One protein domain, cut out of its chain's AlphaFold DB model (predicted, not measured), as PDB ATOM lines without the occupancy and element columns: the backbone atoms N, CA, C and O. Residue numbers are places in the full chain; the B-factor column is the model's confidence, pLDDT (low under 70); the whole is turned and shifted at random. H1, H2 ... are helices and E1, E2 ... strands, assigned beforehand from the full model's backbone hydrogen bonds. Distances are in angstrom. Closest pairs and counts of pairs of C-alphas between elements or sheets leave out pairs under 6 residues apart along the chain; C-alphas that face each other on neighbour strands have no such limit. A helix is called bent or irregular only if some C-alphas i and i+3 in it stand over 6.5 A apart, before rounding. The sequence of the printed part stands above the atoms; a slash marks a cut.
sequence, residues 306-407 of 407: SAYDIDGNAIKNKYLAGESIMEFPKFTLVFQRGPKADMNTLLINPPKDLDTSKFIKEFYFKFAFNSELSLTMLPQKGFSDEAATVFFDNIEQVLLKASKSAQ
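AT A GLANCE: This is residues 306 to 407 of the 407 residues of an uncharacterized protein of Clostridiales bacterium (UniProt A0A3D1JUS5). H2's first arm covers one face of a twisted antiparallel four-strand sheet; loop residues 338 to 360 cross the other. H1 grazes the sheet near E1 and meets H2's second arm. The 102 printed residues, mixed in class, include H1 E1 E2 E3 E4 H2; sheet order is E1 E2 E4 E3. Compact, radius of gyration of the C-alphas 13.1 A, it spans 38 by 34 by 21 A.

HOW THE PARTS SIT: Find H1 at residues 312 to 320, then hairpin E1, 325 to 327, and E2, 331 to 337. E3, 361 to 366, and E4, 373 to 379, form another. Between E2 and E4, N 334 and O 376 are within hydrogen-bond range, 2.8 A. H2, 385 to 405, one helix by its hydrogen bonds, is bent: C-alphas 393 and 396 are 7.2 A apart. H2a, 385 to 393, is over E4, height over the sheet 10.0 A. H2b, 396 to 405, touches H1, closest at C-alphas Lys 316 and Leu 399, 6.1 A. H1, H2a and H2b have every O i to N i+4 pair within hydrogen-bond range.

IN THESE COORDINATES: Find H1's first C-alpha, 312, at (278.313, 358.293, 107.523); H2b ends at C-alpha 405, (266.219, 357.216, 98.686). E2 runs 20.0 A.

THE WHOLE: The printed part has no cut; link E2 to E3 is long. Residues 339 to 343 and 403 to 407 have pLDDT under 70.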
ATOM      1  N   SER A 306     284.164 354.623 109.873       89.00
ATOM      2  CA  SER A 306     284.062 354.285 111.296       89.00
ATOM      3  C   SER A 306     285.417 354.090 111.979       89.00
ATOM      4  O   SER A 306     285.522 354.338 113.174       89.00
ATOM      5  N   ALA A 307     286.473 353.733 111.240       89.06
ATOM      6  CA  ALA A 307     287.826 353.631 111.790       89.06
ATOM      7  C   ALA A 307     288.424 354.995 112.191       89.06
ATOM      8  O   ALA A 307     289.464 355.039 112.845       89.06
ATOM      9  N   TYR A 308     287.779 356.094 111.790       89.00
ATOM     10  CA  TYR A 308     288.168 357.470 112.102       89.00
ATOM     11  C   TYR A 308     287.108 358.209 112.937       89.00
ATOM     12  O   TYR A 308     287.148 359.437 113.023       89.00
ATOM     13  N   ASP A 309     286.176 357.474 113.554       89.56
ATOM     14  CA  ASP A 309     285.028 358.008 114.304       89.56
ATOM     15  C   ASP A 309     284.107 358.905 113.456       89.56
ATOM     16  O   ASP A 309     283.546 359.889 113.943       89.56
ATOM     17  N   ILE A 310     283.971 358.591 112.165       92.88
ATOM     18  CA  ILE A 310     283.088 359.308 111.245       92.88
ATOM     19  C   ILE A 310     281.843 358.457 110.991       92.88
ATOM     20  O   ILE A 310     281.914 357.396 110.367       92.88
ATOM     21  N   ASP A 311     280.686 358.944 111.438       92.12
ATOM     22  CA  ASP A 311     279.400 358.293 111.194       92.12
ATOM     23  C   ASP A 311     278.763 358.803 109.890       92.12
ATOM     24  O   ASP A 311     278.129 359.861 109.834       92.12
ATOM     25  N   GLY A 312     278.923 358.014 108.824       91.38
ATOM     26  CA  GLY A 312     278.313 358.293 107.523       91.38
ATOM     27  C   GLY A 312     276.779 358.315 107.546       91.38
ATOM     28  O   GLY A 312     276.180 359.073 106.784       91.38
ATOM     29  N   ASN A 313     276.127 357.548 108.428       91.56
ATOM     30  CA  ASN A 313     274.666 357.550 108.544       91.56
ATOM     31  C   ASN A 313     274.171 358.819 109.236       91.56
ATOM     32  O   ASN A 313     273.183 359.404 108.795       91.56
ATOM     33  N   ALA A 314     274.877 359.289 110.267       93.12
ATOM     34  CA  ALA A 314     274.569 360.573 110.892       93.12
ATOM     35  C   ALA A 314     274.668 361.722 109.876       93.12
ATOM     36  O   ALA A 314     273.752 362.538 109.783       93.12
ATOM     37  N   ILE A 315     275.727 361.745 109.056       94.06
ATOM     38  CA  ILE A 315     275.884 362.737 107.981       94.06
ATOM     39  C   ILE A 315     274.740 362.637 106.968       94.06
ATOM     40  O   ILE A 315     274.121 363.646 106.634       94.06
ATOM     41  N   LYS A 316     274.424 361.420 106.510       92.06
ATOM     42  CA  LYS A 316     273.308 361.165 105.595       92.06
ATOM     43  C   LYS A 316     271.990 361.719 106.143       92.06
ATOM     44  O   LYS A 316     271.273 362.404 105.419       92.06
ATOM     45  N   ASN A 317     271.669 361.424 107.399       91.94
ATOM     46  CA  ASN A 317     270.402 361.817 108.012       91.94
ATOM     47  C   ASN A 317     270.294 363.338 108.159       91.94
ATOM     48  O   ASN A 317     269.274 363.908 107.780       91.94
ATOM     49  N   LYS A 318     271.362 364.004 108.618       93.38
ATOM     50  CA  LYS A 318     271.420 365.471 108.697       93.38
ATOM     51  C   LYS A 318     271.308 366.132 107.319       93.38
ATOM     52  O   LYS A 318     270.605 367.127 107.161       93.38
ATOM     53  N   TYR A 319     271.940 365.548 106.297       90.81
ATOM     54  CA  TYR A 319     271.815 366.014 104.913       90.81
ATOM     55  C   TYR A 319     270.377 365.908 104.393       90.81
ATOM     56  O   TYR A 319     269.864 366.863 103.811       90.81
ATOM     57  N   LEU A 320     269.709 364.775 104.630       89.25
ATOM     58  CA  LEU A 320     268.307 364.575 104.250       89.25
ATOM     59  C   LEU A 320     267.351 365.501 105.015       89.25
ATOM     60  O   LEU A 320     266.344 365.917 104.453       89.25
ATOM     61  N   ALA A 321     267.690 365.869 106.252       90.12
ATOM     62  CA  ALA A 321     266.958 366.865 107.035       90.12
ATOM     63  C   ALA A 321     267.146 368.309 106.525       90.12
ATOM     64  O   ALA A 321     266.473 369.219 107.002       90.12
ATOM     65  N   GLY A 322     268.037 368.535 105.552       88.31
ATOM     66  CA  GLY A 322     268.292 369.855 104.980       88.31
ATOM     67  C   GLY A 322     269.201 370.746 105.830       88.31
ATOM     68  O   GLY A 322     269.246 371.951 105.588       88.31
ATOM     69  N   GLU A 323     269.940 370.185 106.796       90.62
ATOM     70  CA  GLU A 323     270.914 370.947 107.584       90.62
ATOM     71  C   GLU A 323     272.032 371.485 106.677       90.62
ATOM     72  O   GLU A 323     272.729 370.729 105.998       90.62
ATOM     73  N   SER A 324     272.229 372.805 106.670       88.25
ATOM     74  CA  SER A 324     273.318 373.450 105.924       88.25
ATOM     75  C   SER A 324     274.644 373.421 106.685       88.25
ATOM     76  O   SER A 324     275.702 373.368 106.062       88.25
ATOM     77  N   ILE A 325     274.601 373.422 108.020       92.00
ATOM     78  CA  ILE A 325     275.766 373.354 108.907       92.00
ATOM     79  C   ILE A 325     275.584 372.151 109.830       92.00
ATOM     80  O   ILE A 325     274.634 372.099 110.603       92.00
ATOM     81  N   MET A 326     276.508 371.193 109.765       94.00
ATOM     82  CA  MET A 326     276.468 369.966 110.558       94.00
ATOM     83  C   MET A 326     277.699 369.888 111.450       94.00
ATOM     84  O   MET A 326     278.818 369.672 110.976       94.00
ATOM     85  N   GLU A 327     277.498 370.043 112.752       92.25
ATOM     86  CA  GLU A 327     278.573 369.892 113.727       92.25
ATOM     87  C   GLU A 327     278.774 368.424 114.123       92.25
ATOM     88  O   GLU A 327     277.810 367.698 114.403       92.25
ATOM     89  N   PHE A 328     280.044 368.014 114.159       91.94
ATOM     90  CA  PHE A 328     280.528 366.732 114.664       91.94
ATOM     91  C   PHE A 328     281.685 366.968 115.653       91.94
ATOM     92  O   PHE A 328     282.321 368.026 115.627       91.94
ATOM     93  N   PRO A 329     282.028 365.987 116.510       89.62
ATOM     94  CA  PRO A 329     283.025 366.189 117.564       89.62
ATOM     95  C   PRO A 329     284.396 366.677 117.081       89.62
ATOM     96  O   PRO A 329     285.049 367.435 117.790       89.62
ATOM     97  N   LYS A 330     284.845 366.258 115.887       90.62
ATOM     98  CA  LYS A 330     286.190 366.561 115.358       90.62
ATOM     99  C   LYS A 330     286.196 367.505 114.149       90.62
ATOM    100  O   LYS A 330     287.269 367.944 113.731       90.62
ATOM    101  N   PHE A 331     285.039 367.811 113.569       94.31
ATOM    102  CA  PHE A 331     284.921 368.636 112.366       94.31
ATOM    103  C   PHE A 331     283.498 369.179 112.206       94.31
ATOM    104  O   PHE A 331     282.551 368.640 112.768       94.31
ATOM    105  N   THR A 332     283.348 370.218 111.395       94.81
ATOM    106  CA  THR A 332     282.049 370.744 110.965       94.81
ATOM    107  C   THR A 332     281.944 370.637 109.451       94.81
ATOM    108  O   THR A 332     282.923 370.874 108.745       94.81
ATOM    109  N   LEU A 333     280.770 370.271 108.944       94.38
ATOM    110  CA  LEU A 333     280.459 370.292 107.517       94.38
ATOM    111  C   LEU A 333     279.559 371.482 107.211       94.38
ATOM    112  O   LEU A 333     278.591 371.721 107.927       94.38
ATOM    113  N   VAL A 334     279.863 372.200 106.136       92.50
ATOM    114  CA  VAL A 334     279.031 373.276 105.603       92.50
ATOM    115  C   VAL A 334     278.675 372.921 104.168       92.50
ATOM    116  O   VAL A 334     279.555 372.831 103.313       92.50
ATOM    117  N   PHE A 335     277.391 372.702 103.907       89.75
ATOM    118  CA  PHE A 335     276.861 372.459 102.572       89.75
ATOM    119  C   PHE A 335     276.381 373.766 101.962       89.75
ATOM    120  O   PHE A 335     275.607 374.506 102.570       89.75
ATOM    121  N   GLN A 336     276.811 374.027 100.734       85.38
ATOM    122  CA  GLN A 336     276.388 375.191  99.968       85.38
ATOM    123  C   GLN A 336     275.686 374.725  98.695       85.38
ATOM    124  O   GLN A 336     276.069 373.722  98.089       85.38
ATOM    125  N   ARG A 337     274.621 375.442  98.318       82.12
ATOM    126  CA  ARG A 337     273.859 375.203  97.090       82.12
ATOM    127  C   ARG A 337     273.919 376.436  96.195       82.12
ATOM    128  O   ARG A 337     273.687 377.541  96.682       82.12
ATOM    129  N   GLY A 338     274.173 376.234  94.909       71.44
ATOM    130  CA  GLY A 338     274.140 377.264  93.875       71.44
ATOM    131  C   GLY A 338     275.413 377.335  93.019       71.44
ATOM    132  O   GLY A 338     276.431 376.721  93.350       71.44
ATOM    133  N   PRO A 339     275.379 378.136  91.938       54.34
ATOM    134  CA  PRO A 339     276.357 378.054  90.848       54.34
ATOM    135  C   PRO A 339     277.676 378.755  91.184       54.34
ATOM    136  O   PRO A 339     278.701 378.529  90.546       54.34
ATOM    137  N   LYS A 340     277.651 379.612  92.207       50.66
ATOM    138  CA  LYS A 340     278.805 380.320  92.754       50.66
ATOM    139  C   LYS A 340     278.999 379.872  94.192       50.66
ATOM    140  O   LYS A 340     278.693 380.610  95.125       50.66
ATOM    141  N   ALA A 341     279.456 378.638  94.371       53.06
ATOM    142  CA  ALA A 341     280.113 378.284  95.616       53.06
ATOM    143  C   ALA A 341     281.300 379.240  95.758       53.06
ATOM    144  O   ALA A 341     282.229 379.210  94.949       53.06
ATOM    145  N   ASP A 342     281.168 380.179  96.687       56.47
ATOM    146  CA  ASP A 342     282.123 381.255  96.857       56.47
ATOM    147  C   ASP A 342     283.497 380.637  97.131       56.47
ATOM    148  O   ASP A 342     283.687 379.895  98.096       56.47
ATOM    149  N   MET A 343     284.454 380.898  96.240       65.12
ATOM    150  CA  MET A 343     285.830 380.449  96.412       65.12
ATOM    151  C   MET A 343     286.502 381.222  97.564       65.12
ATOM    152  O   MET A 343     287.585 380.845  98.012       65.12
ATOM    153  N   ASN A 344     285.842 382.218  98.157       72.38
ATOM    154  CA  ASN A 344     286.250 382.766  99.443       72.38
ATOM    155  C   ASN A 344     286.260 381.694 100.538       72.38
ATOM    156  O   ASN A 344     285.411 380.810 100.622       72.38
ATOM    157  N   THR A 345     287.262 381.767 101.405       78.12
ATOM    158  CA  THR A 345     287.377 380.835 102.526       78.12
ATOM    159  C   THR A 345     286.355 381.150 103.616       78.12
ATOM    160  O   THR A 345     286.229 382.297 104.056       78.12
ATOM    161  N   LEU A 346     285.686 380.113 104.124       85.12
ATOM    162  CA  LEU A 346     284.796 380.213 105.283       85.12
ATOM    163  C   LEU A 346     285.564 380.589 106.556       85.12
ATOM    164  O   LEU A 346     284.987 381.128 107.495       85.12
ATOM    165  N   LEU A 347     286.877 380.346 106.600       84.69
ATOM    166  CA  LEU A 347     287.738 380.776 107.707       84.69
ATOM    167  C   LEU A 347     287.856 382.306 107.821       84.69
ATOM    168  O   LEU A 347     288.200 382.793 108.902       84.69
ATOM    169  N   ILE A 348     287.608 383.040 106.728       78.62
ATOM    170  CA  ILE A 348     287.601 384.512 106.688       78.62
ATOM    171  C   ILE A 348     286.162 385.035 106.653       78.62
ATOM    172  O   ILE A 348     285.833 385.924 107.431       78.62
ATOM    173  N   ASN A 349     285.311 384.447 105.808       81.62
ATOM    174  CA  ASN A 349     283.920 384.853 105.611       81.62
ATOM    175  C   ASN A 349     282.963 383.719 106.020       81.62
ATOM    176  O   ASN A 349     282.395 383.046 105.154       81.62
ATOM    177  N   PRO A 350     282.802 383.444 107.326       85.00
ATOM    178  CA  PRO A 350     281.914 382.383 107.775       85.00
ATOM    179  C   PRO A 350     280.434 382.764 107.609       85.00
ATOM    180  O   PRO A 350     280.083 383.946 107.662       85.00
ATOM    181  N   PRO A 351     279.529 381.773 107.485       83.88
ATOM    182  CA  PRO A 351     278.109 381.978 107.752       83.88
ATOM    183  C   PRO A 351     277.901 382.596 109.144       83.88
ATOM    184  O   PRO A 351     278.670 382.314 110.062       83.88
ATOM    185  N   LYS A 352     276.844 383.405 109.314       81.25
ATOM    186  CA  LYS A 352     276.593 384.182 110.548       81.25
ATOM    187  C   LYS A 352     276.630 383.350 111.834       81.25
ATOM    188  O   LYS A 352     277.099 383.846 112.851       81.25
ATOM    189  N   ASP A 353     276.191 382.098 111.764       82.31
ATOM    190  CA  ASP A 353     276.039 381.218 112.927       82.31
ATOM    191  C   ASP A 353     277.219 380.248 113.115       82.31
ATOM    192  O   ASP A 353     277.125 379.287 113.876       82.31
ATOM    193  N   LEU A 354     278.341 380.468 112.415       87.44
ATOM    194  CA  LEU A 354     279.504 379.587 112.462       87.44
ATOM    195  C   LEU A 354     280.736 380.285 113.045       87.44
ATOM    196  O   LEU A 354     281.408 381.067 112.372       87.44
ATOM    197  N   ASP A 355     281.108 379.912 114.269       87.38
ATOM    198  CA  ASP A 355     282.406 380.290 114.831       87.38
ATOM    199  C   ASP A 355     283.531 379.461 114.195       87.38
ATOM    200  O   ASP A 355     283.677 378.259 114.450       87.38
ATOM    201  N   THR A 356     284.353 380.118 113.371       87.31
ATOM    202  CA  THR A 356     285.489 379.477 112.699       87.31
ATOM    203  C   THR A 356     286.823 379.640 113.412       87.31
ATOM    204  O   THR A 356     287.820 379.083 112.943       87.31
ATOM    205  N   SER A 357     286.871 380.342 114.548       85.31
ATOM    206  CA  SER A 357     288.109 380.601 115.300       85.31
ATOM    207  C   SER A 357     288.827 379.312 115.728       85.31
ATOM    208  O   SER A 357     290.057 379.253 115.745       85.31
ATOM    209  N   LYS A 358     288.055 378.244 115.973       86.69
ATOM    210  CA  LYS A 358     288.528 376.898 116.336       86.69
ATOM    211  C   LYS A 358     289.141 376.095 115.175       86.69
ATOM    212  O   LYS A 358     289.763 375.056 115.414       86.69
ATOM    213  N   PHE A 359     289.000 376.555 113.929       90.25
ATOM    214  CA  PHE A 359     289.479 375.852 112.736       90.25
ATOM    215  C   PHE A 359     290.721 376.513 112.131       90.25
ATOM    216  O   PHE A 359     290.804 377.733 111.961       90.25
ATOM    217  N   ILE A 360     291.687 375.676 111.747       85.56
ATOM    218  CA  ILE A 360     292.970 376.109 111.163       85.56
ATOM    219  C   ILE A 360     293.066 375.854 109.655       85.56
ATOM    220  O   ILE A 360     293.965 376.370 108.993       85.56
ATOM    221  N   LYS A 361     292.180 375.019 109.115       89.50
ATOM    222  CA  LYS A 361     292.156 374.611 107.712       89.50
ATOM    223  C   LYS A 361     290.719 374.331 107.293       89.50
ATOM    224  O   LYS A 361     289.904 373.966 108.134       89.50
ATOM    225  N   GLU A 362     290.445 374.480 106.010       90.50
ATOM    226  CA  GLU A 362     289.198 374.066 105.380       90.50
ATOM    227  C   GLU A 362     289.504 373.204 104.158       90.50
ATOM    228  O   GLU A 362     290.527 373.388 103.489       90.50
ATOM    229  N   PHE A 363     288.623 372.246 103.901       91.44
ATOM    230  CA  PHE A 363     288.666 371.373 102.741       91.44
ATOM    231  C   PHE A 363     287.401 371.608 101.938       91.44
ATOM    232  O   PHE A 363     286.306 371.363 102.438       91.44
ATOM    233  N   TYR A 364     287.565 372.072 100.715       89.50
ATOM    234  CA  TYR A 364     286.487 372.322  99.784       89.50
ATOM    235  C   TYR A 364     286.393 371.180  98.773       89.50
ATOM    236  O   TYR A 364     287.405 370.752  98.210       89.50
ATOM    237  N   PHE A 365     285.175 370.702  98.545       89.00
ATOM    238  CA  PHE A 365     284.868 369.614  97.631       89.00
ATOM    239  C   PHE A 365     283.599 369.926  96.839       89.00
ATOM    240  O   PHE A 365     282.593 370.366  97.399       89.00
ATOM    241  N   LYS A 366     283.640 369.668  95.530       86.88
ATOM    242  CA  LYS A 366     282.495 369.805  94.629       86.88
ATOM    243  C   LYS A 366     282.027 368.415  94.208       86.88
ATOM    244  O   LYS A 366     282.839 367.604  93.766       86.88
ATOM    245  N   PHE A 367     280.735 368.136  94.358       85.00
ATOM    246  CA  PHE A 367     280.194 366.814  94.046       85.00
ATOM    247  C   PHE A 367     280.083 366.610  92.535       85.00
ATOM    248  O   PHE A 367     279.614 367.493  91.818       85.00
ATOM    249  N   ALA A 368     280.459 365.427  92.041       82.19
ATOM    250  CA  ALA A 368     280.363 365.133  90.613       82.19
ATOM    251  C   ALA A 368     278.918 364.825  90.195       82.19
ATOM    252  O   ALA A 368     278.530 365.119  89.068       82.19
ATOM    253  N   PHE A 369     278.101 364.267  91.097       82.44
ATOM    254  CA  PHE A 369     276.687 363.989  90.814       82.44
ATOM    255  C   PHE A 369     275.779 365.230  90.838       82.44
ATOM    256  O   PHE A 369     274.635 365.147  90.394       82.44
ATOM    257  N   ASN A 370     276.241 366.358  91.388       82.00
ATOM    258  CA  ASN A 370     275.467 367.595  91.453       82.00
ATOM    259  C   ASN A 370     276.401 368.812  91.423       82.00
ATOM    260  O   ASN A 370     277.015 369.157  92.430       82.00
ATOM    261  N   SER A 371     276.458 369.482  90.270       76.94
ATOM    262  CA  SER A 371     277.327 370.639  90.028       76.94
ATOM    263  C   SER A 371     276.979 371.875  90.859       76.94
ATOM    264  O   SER A 371     277.828 372.751  91.007       76.94
ATOM    265  N   GLU A 372     275.761 371.941  91.393       83.38
ATOM    266  CA  GLU A 372     275.270 373.034  92.236       83.38
ATOM    267  C   GLU A 372     275.493 372.755  93.725       83.38
ATOM    268  O   GLU A 372     275.127 373.578  94.560       83.38
ATOM    269  N   LEU A 373     276.039 371.590  94.082       85.75
ATOM    270  CA  LEU A 373     276.292 371.205  95.462       85.75
ATOM    271  C   LEU A 373     277.793 371.207  95.740       85.75
ATOM    272  O   LEU A 373     278.581 370.539  95.064       85.75
ATOM    273  N   SER A 374     278.176 371.900  96.803       88.25
ATOM    274  CA  SER A 374     279.526 371.840  97.347       88.25
ATOM    275  C   SER A 374     279.504 371.602  98.851       88.25
ATOM    276  O   SER A 374     278.495 371.792  99.541       88.25
ATOM    277  N   LEU A 375     280.640 371.126  99.345       90.88
ATOM    278  CA  LEU A 375     280.875 370.830 100.742       90.88
ATOM    279  C   LEU A 375     282.191 371.460 101.181       90.88
ATOM    280  O   LEU A 375     283.237 371.216 100.582       90.88
ATOM    281  N   THR A 376     282.136 372.176 102.298       91.94
ATOM    282  CA  THR A 376     283.320 372.605 103.034       91.94
ATOM    283  C   THR A 376     283.400 371.845 104.349       91.94
ATOM    284  O   THR A 376     282.519 371.960 105.199       91.94
ATOM    285  N   MET A 377     284.470 371.075 104.542       94.00
ATOM    286  CA  MET A 377     284.801 370.461 105.824       94.00
ATOM    287  C   MET A 377     285.789 371.346 106.588       94.00
ATOM    288  O   MET A 377     286.875 371.667 106.103       94.00
ATOM    289  N   LEU A 378     285.422 371.679 107.820       93.81
ATOM    290  CA  LEU A 378     286.186 372.479 108.767       93.81
ATOM    291  C   LEU A 378     286.643 371.591 109.930       93.81
ATOM    292  O   LEU A 378     285.911 371.411 110.904       93.81
ATOM    293  N   PRO A 379     287.826 370.970 109.840       93.19
ATOM    294  CA  PRO A 379     288.327 370.135 110.916       93.19
ATOM    295  C   PRO A 379     288.902 370.938 112.078       93.19
ATOM    296  O   PRO A 379     289.577 371.958 111.904       93.19
ATOM    297  N   GLN A 380     288.726 370.392 113.276       90.12
ATOM    298  CA  GLN A 380     289.399 370.863 114.477       90.12
ATOM    299  C   GLN A 380     290.884 370.465 114.480       90.12
ATOM    300  O   GLN A 380     291.347 369.601 113.722       90.12
ATOM    301  N   LYS A 381     291.657 371.104 115.363       84.31
ATOM    302  CA  LYS A 381     293.073 370.778 115.571       84.31
ATOM    303  C   LYS A 381     293.226 369.293 115.933       84.31
ATOM    304  O   LYS A 381     292.569 368.803 116.842       84.31
ATOM    305  N   GLY A 382     294.119 368.595 115.232       82.50
ATOM    306  CA  GLY A 382     294.385 367.167 115.450       82.50
ATOM    307  C   GLY A 382     293.613 366.212 114.534       82.50
ATOM    308  O   GLY A 382     293.922 365.023 114.524       82.50
ATOM    309  N   PHE A 383     292.674 366.694 113.711       88.25
ATOM    310  CA  PHE A 383     292.065 365.856 112.675       88.25
ATOM    311  C   PHE A 383     293.087 365.520 111.578       88.25
ATOM    312  O   PHE A 383     293.660 366.418 110.936       88.25
ATOM    313  N   SER A 384     293.331 364.222 111.387       86.81
ATOM    314  CA  SER A 384     294.352 363.730 110.459       86.81
ATOM    315  C   SER A 384     293.966 363.974 108.997       86.81
ATOM    316  O   SER A 384     292.791 363.937 108.633       86.81
ATOM    317  N   ASP A 385     294.966 364.216 108.148       82.81
ATOM    318  CA  ASP A 385     294.750 364.342 106.700       82.81
ATOM    319  C   ASP A 385     294.287 363.011 106.083       82.81
ATOM    320  O   ASP A 385     293.541 363.023 105.112       82.81
ATOM    321  N   GLU A 386     294.654 361.872 106.678       84.50
ATOM    322  CA  GLU A 386     294.151 360.566 106.246       84.50
ATOM    323  C   GLU A 386     292.641 360.428 106.494       84.50
ATOM    324  O   GLU A 386     291.920 360.002 105.597       84.50
ATOM    325  N   ALA A 387     292.149 360.843 107.669       89.12
ATOM    326  CA  ALA A 387     290.715 360.849 107.966       89.12
ATOM    327  C   ALA A 387     289.944 361.767 107.004       89.12
ATOM    328  O   ALA A 387     288.857 361.411 106.557       89.12
ATOM    329  N   ALA A 388     290.524 362.921 106.652       90.06
ATOM    330  CA  ALA A 388     289.965 363.819 105.645       90.06
ATOM    331  C   ALA A 388     289.870 363.138 104.276       90.06
ATOM    332  O   ALA A 388     288.825 363.201 103.637       90.06
ATOM    333  N   THR A 389     290.926 362.456 103.832       85.25
ATOM    334  CA  THR A 389     290.884 361.735 102.559       85.25
ATOM    335  C   THR A 389     289.853 360.613 102.582       85.25
ATOM    336  O   THR A 389     288.989 360.584 101.715       85.25
ATOM    337  N   VAL A 390     289.858 359.758 103.609       88.12
ATOM    338  CA  VAL A 390     288.875 358.669 103.734       88.12
ATOM    339  C   VAL A 390     287.448 359.220 103.769       88.12
ATOM    340  O   VAL A 390     286.544 358.619 103.191       88.12
ATOM    341  N   PHE A 391     287.234 360.388 104.377       92.75
ATOM    342  CA  PHE A 391     285.967 361.104 104.285       92.75
ATOM    343  C   PHE A 391     285.596 361.443 102.833       92.75
ATOM    344  O   PHE A 391     284.520 361.048 102.384       92.75
ATOM    345  N   PHE A 392     286.466 362.129 102.088       89.94
ATOM    346  CA  PHE A 392     286.168 362.562 100.717       89.94
ATOM    347  C   PHE A 392     286.041 361.406  99.720       89.94
ATOM    348  O   PHE A 392     285.203 361.480  98.825       89.94
ATOM    349  N   ASP A 393     286.765 360.307  99.929       84.62
ATOM    350  CA  ASP A 393     286.654 359.097  99.105       84.62
ATOM    351  C   ASP A 393     285.274 358.426  99.243       84.62
ATOM    352  O   ASP A 393     284.807 357.737  98.335       84.62
ATOM    353  N   ASN A 394     284.595 358.623 100.380       87.94
ATOM    354  CA  ASN A 394     283.349 357.926 100.709       87.94
ATOM    355  C   ASN A 394     282.107 358.829 100.706       87.94
ATOM    356  O   ASN A 394     281.002 358.334 100.467       87.94
ATOM    357  N   ILE A 395     282.249 360.133 100.969       90.62
ATOM    358  CA  ILE A 395     281.109 361.037 101.190       90.62
ATOM    359  C   ILE A 395     280.178 361.107  99.979       90.62
ATOM    360  O   ILE A 395     278.958 361.139 100.135       90.62
ATOM    361  N   GLU A 396     280.731 361.050  98.769       88.12
ATOM    362  CA  GLU A 396     279.932 361.072  97.549       88.12
ATOM    363  C   GLU A 396     279.002 359.853  97.466       88.12
ATOM    364  O   GLU A 396     277.819 360.000  97.171       88.12
ATOM    365  N   GLN A 397     279.485 358.660  97.826       86.88
ATOM    366  CA  GLN A 397     278.663 357.446  97.862       86.88
ATOM    367  C   GLN A 397     277.616 357.483  98.976       86.88
ATOM    368  O   GLN A 397     276.487 357.024  98.782       86.88
ATOM    369  N   VAL A 398     277.975 358.031 100.140       87.81
ATOM    370  CA  VAL A 398     277.050 358.208 101.267       87.81
ATOM    371  C   VAL A 398     275.864 359.081 100.849       87.81
ATOM    372  O   VAL A 398     274.711 358.699 101.072       87.81
ATOM    373  N   LEU A 399     276.130 360.215 100.194       88.38
ATOM    374  CA  LEU A 399     275.090 361.166  99.796       88.38
ATOM    375  C   LEU A 399     274.346 360.750  98.527       88.38
ATOM    376  O   LEU A 399     273.132 360.919  98.467       88.38
ATOM    377  N   LEU A 400     275.008 360.116  97.554       84.88
ATOM    378  CA  LEU A 400     274.342 359.591  96.359       84.88
ATOM    379  C   LEU A 400     273.266 358.557  96.725       84.88
ATOM    380  O   LEU A 400     272.169 358.571  96.165       84.88
ATOM    381  N   LYS A 401     273.545 357.684  97.703       78.06
ATOM    382  CA  LYS A 401     272.545 356.752  98.254       78.06
ATOM    383  C   LYS A 401     271.386 357.483  98.933       78.06
ATOM    384  O   LYS A 401     270.269 356.981  98.906       78.06
ATOM    385  N   ALA A 402     271.642 358.640  99.539       74.94
ATOM    386  CA  ALA A 402     270.625 359.478 100.167       74.94
ATOM    387  C   ALA A 402     269.689 360.110  99.133       74.94
ATOM    388  O   ALA A 402     268.473 359.992  99.257       74.94
ATOM    389  N   SER A 403     270.256 360.706  98.082       68.94
ATOM    390  CA  SER A 403     269.496 361.347  97.007       68.94
ATOM    391  C   SER A 403     268.601 360.361  96.255       68.94
ATOM    392  O   SER A 403     267.492 360.723  95.883       68.94
ATOM    393  N   LYS A 404     269.039 359.105  96.087       67.31
ATOM    394  CA  LYS A 404     268.221 358.037  95.484       67.31
ATOM    395  C   LYS A 404     267.116 357.501  96.398       67.31
ATOM    396  O   LYS A 404     266.172 356.924  95.891       67.31
ATOM    397  N   SER A 405     267.246 357.644  97.719       58.47
ATOM    398  CA  SER A 405     266.219 357.216  98.686       58.47
ATOM    399  C   SER A 405     265.160 358.283  98.990       58.47
ATOM    400  O   SER A 405     264.232 358.007  99.740       58.47
ATOM    401  N   ALA A 406     265.341 359.503  98.474       53.62
ATOM    402  CA  ALA A 406     264.406 360.622  98.617       53.62
ATOM    403  C   ALA A 406     263.521 360.836  97.369       53.62
ATOM    404  O   ALA A 406     262.650 361.705  97.390       53.62
ATOM    405  N   GLN A 407     263.778 360.073  96.299       44.91
ATOM    406  CA  GLN A 407     262.899 359.879  95.140       44.91
ATOM    407  C   GLN A 407     262.087 358.607  95.363       44.91
ATOM    408  O   GLN A 407     260.911 358.601  94.941       44.91
TER     409      GLN A 407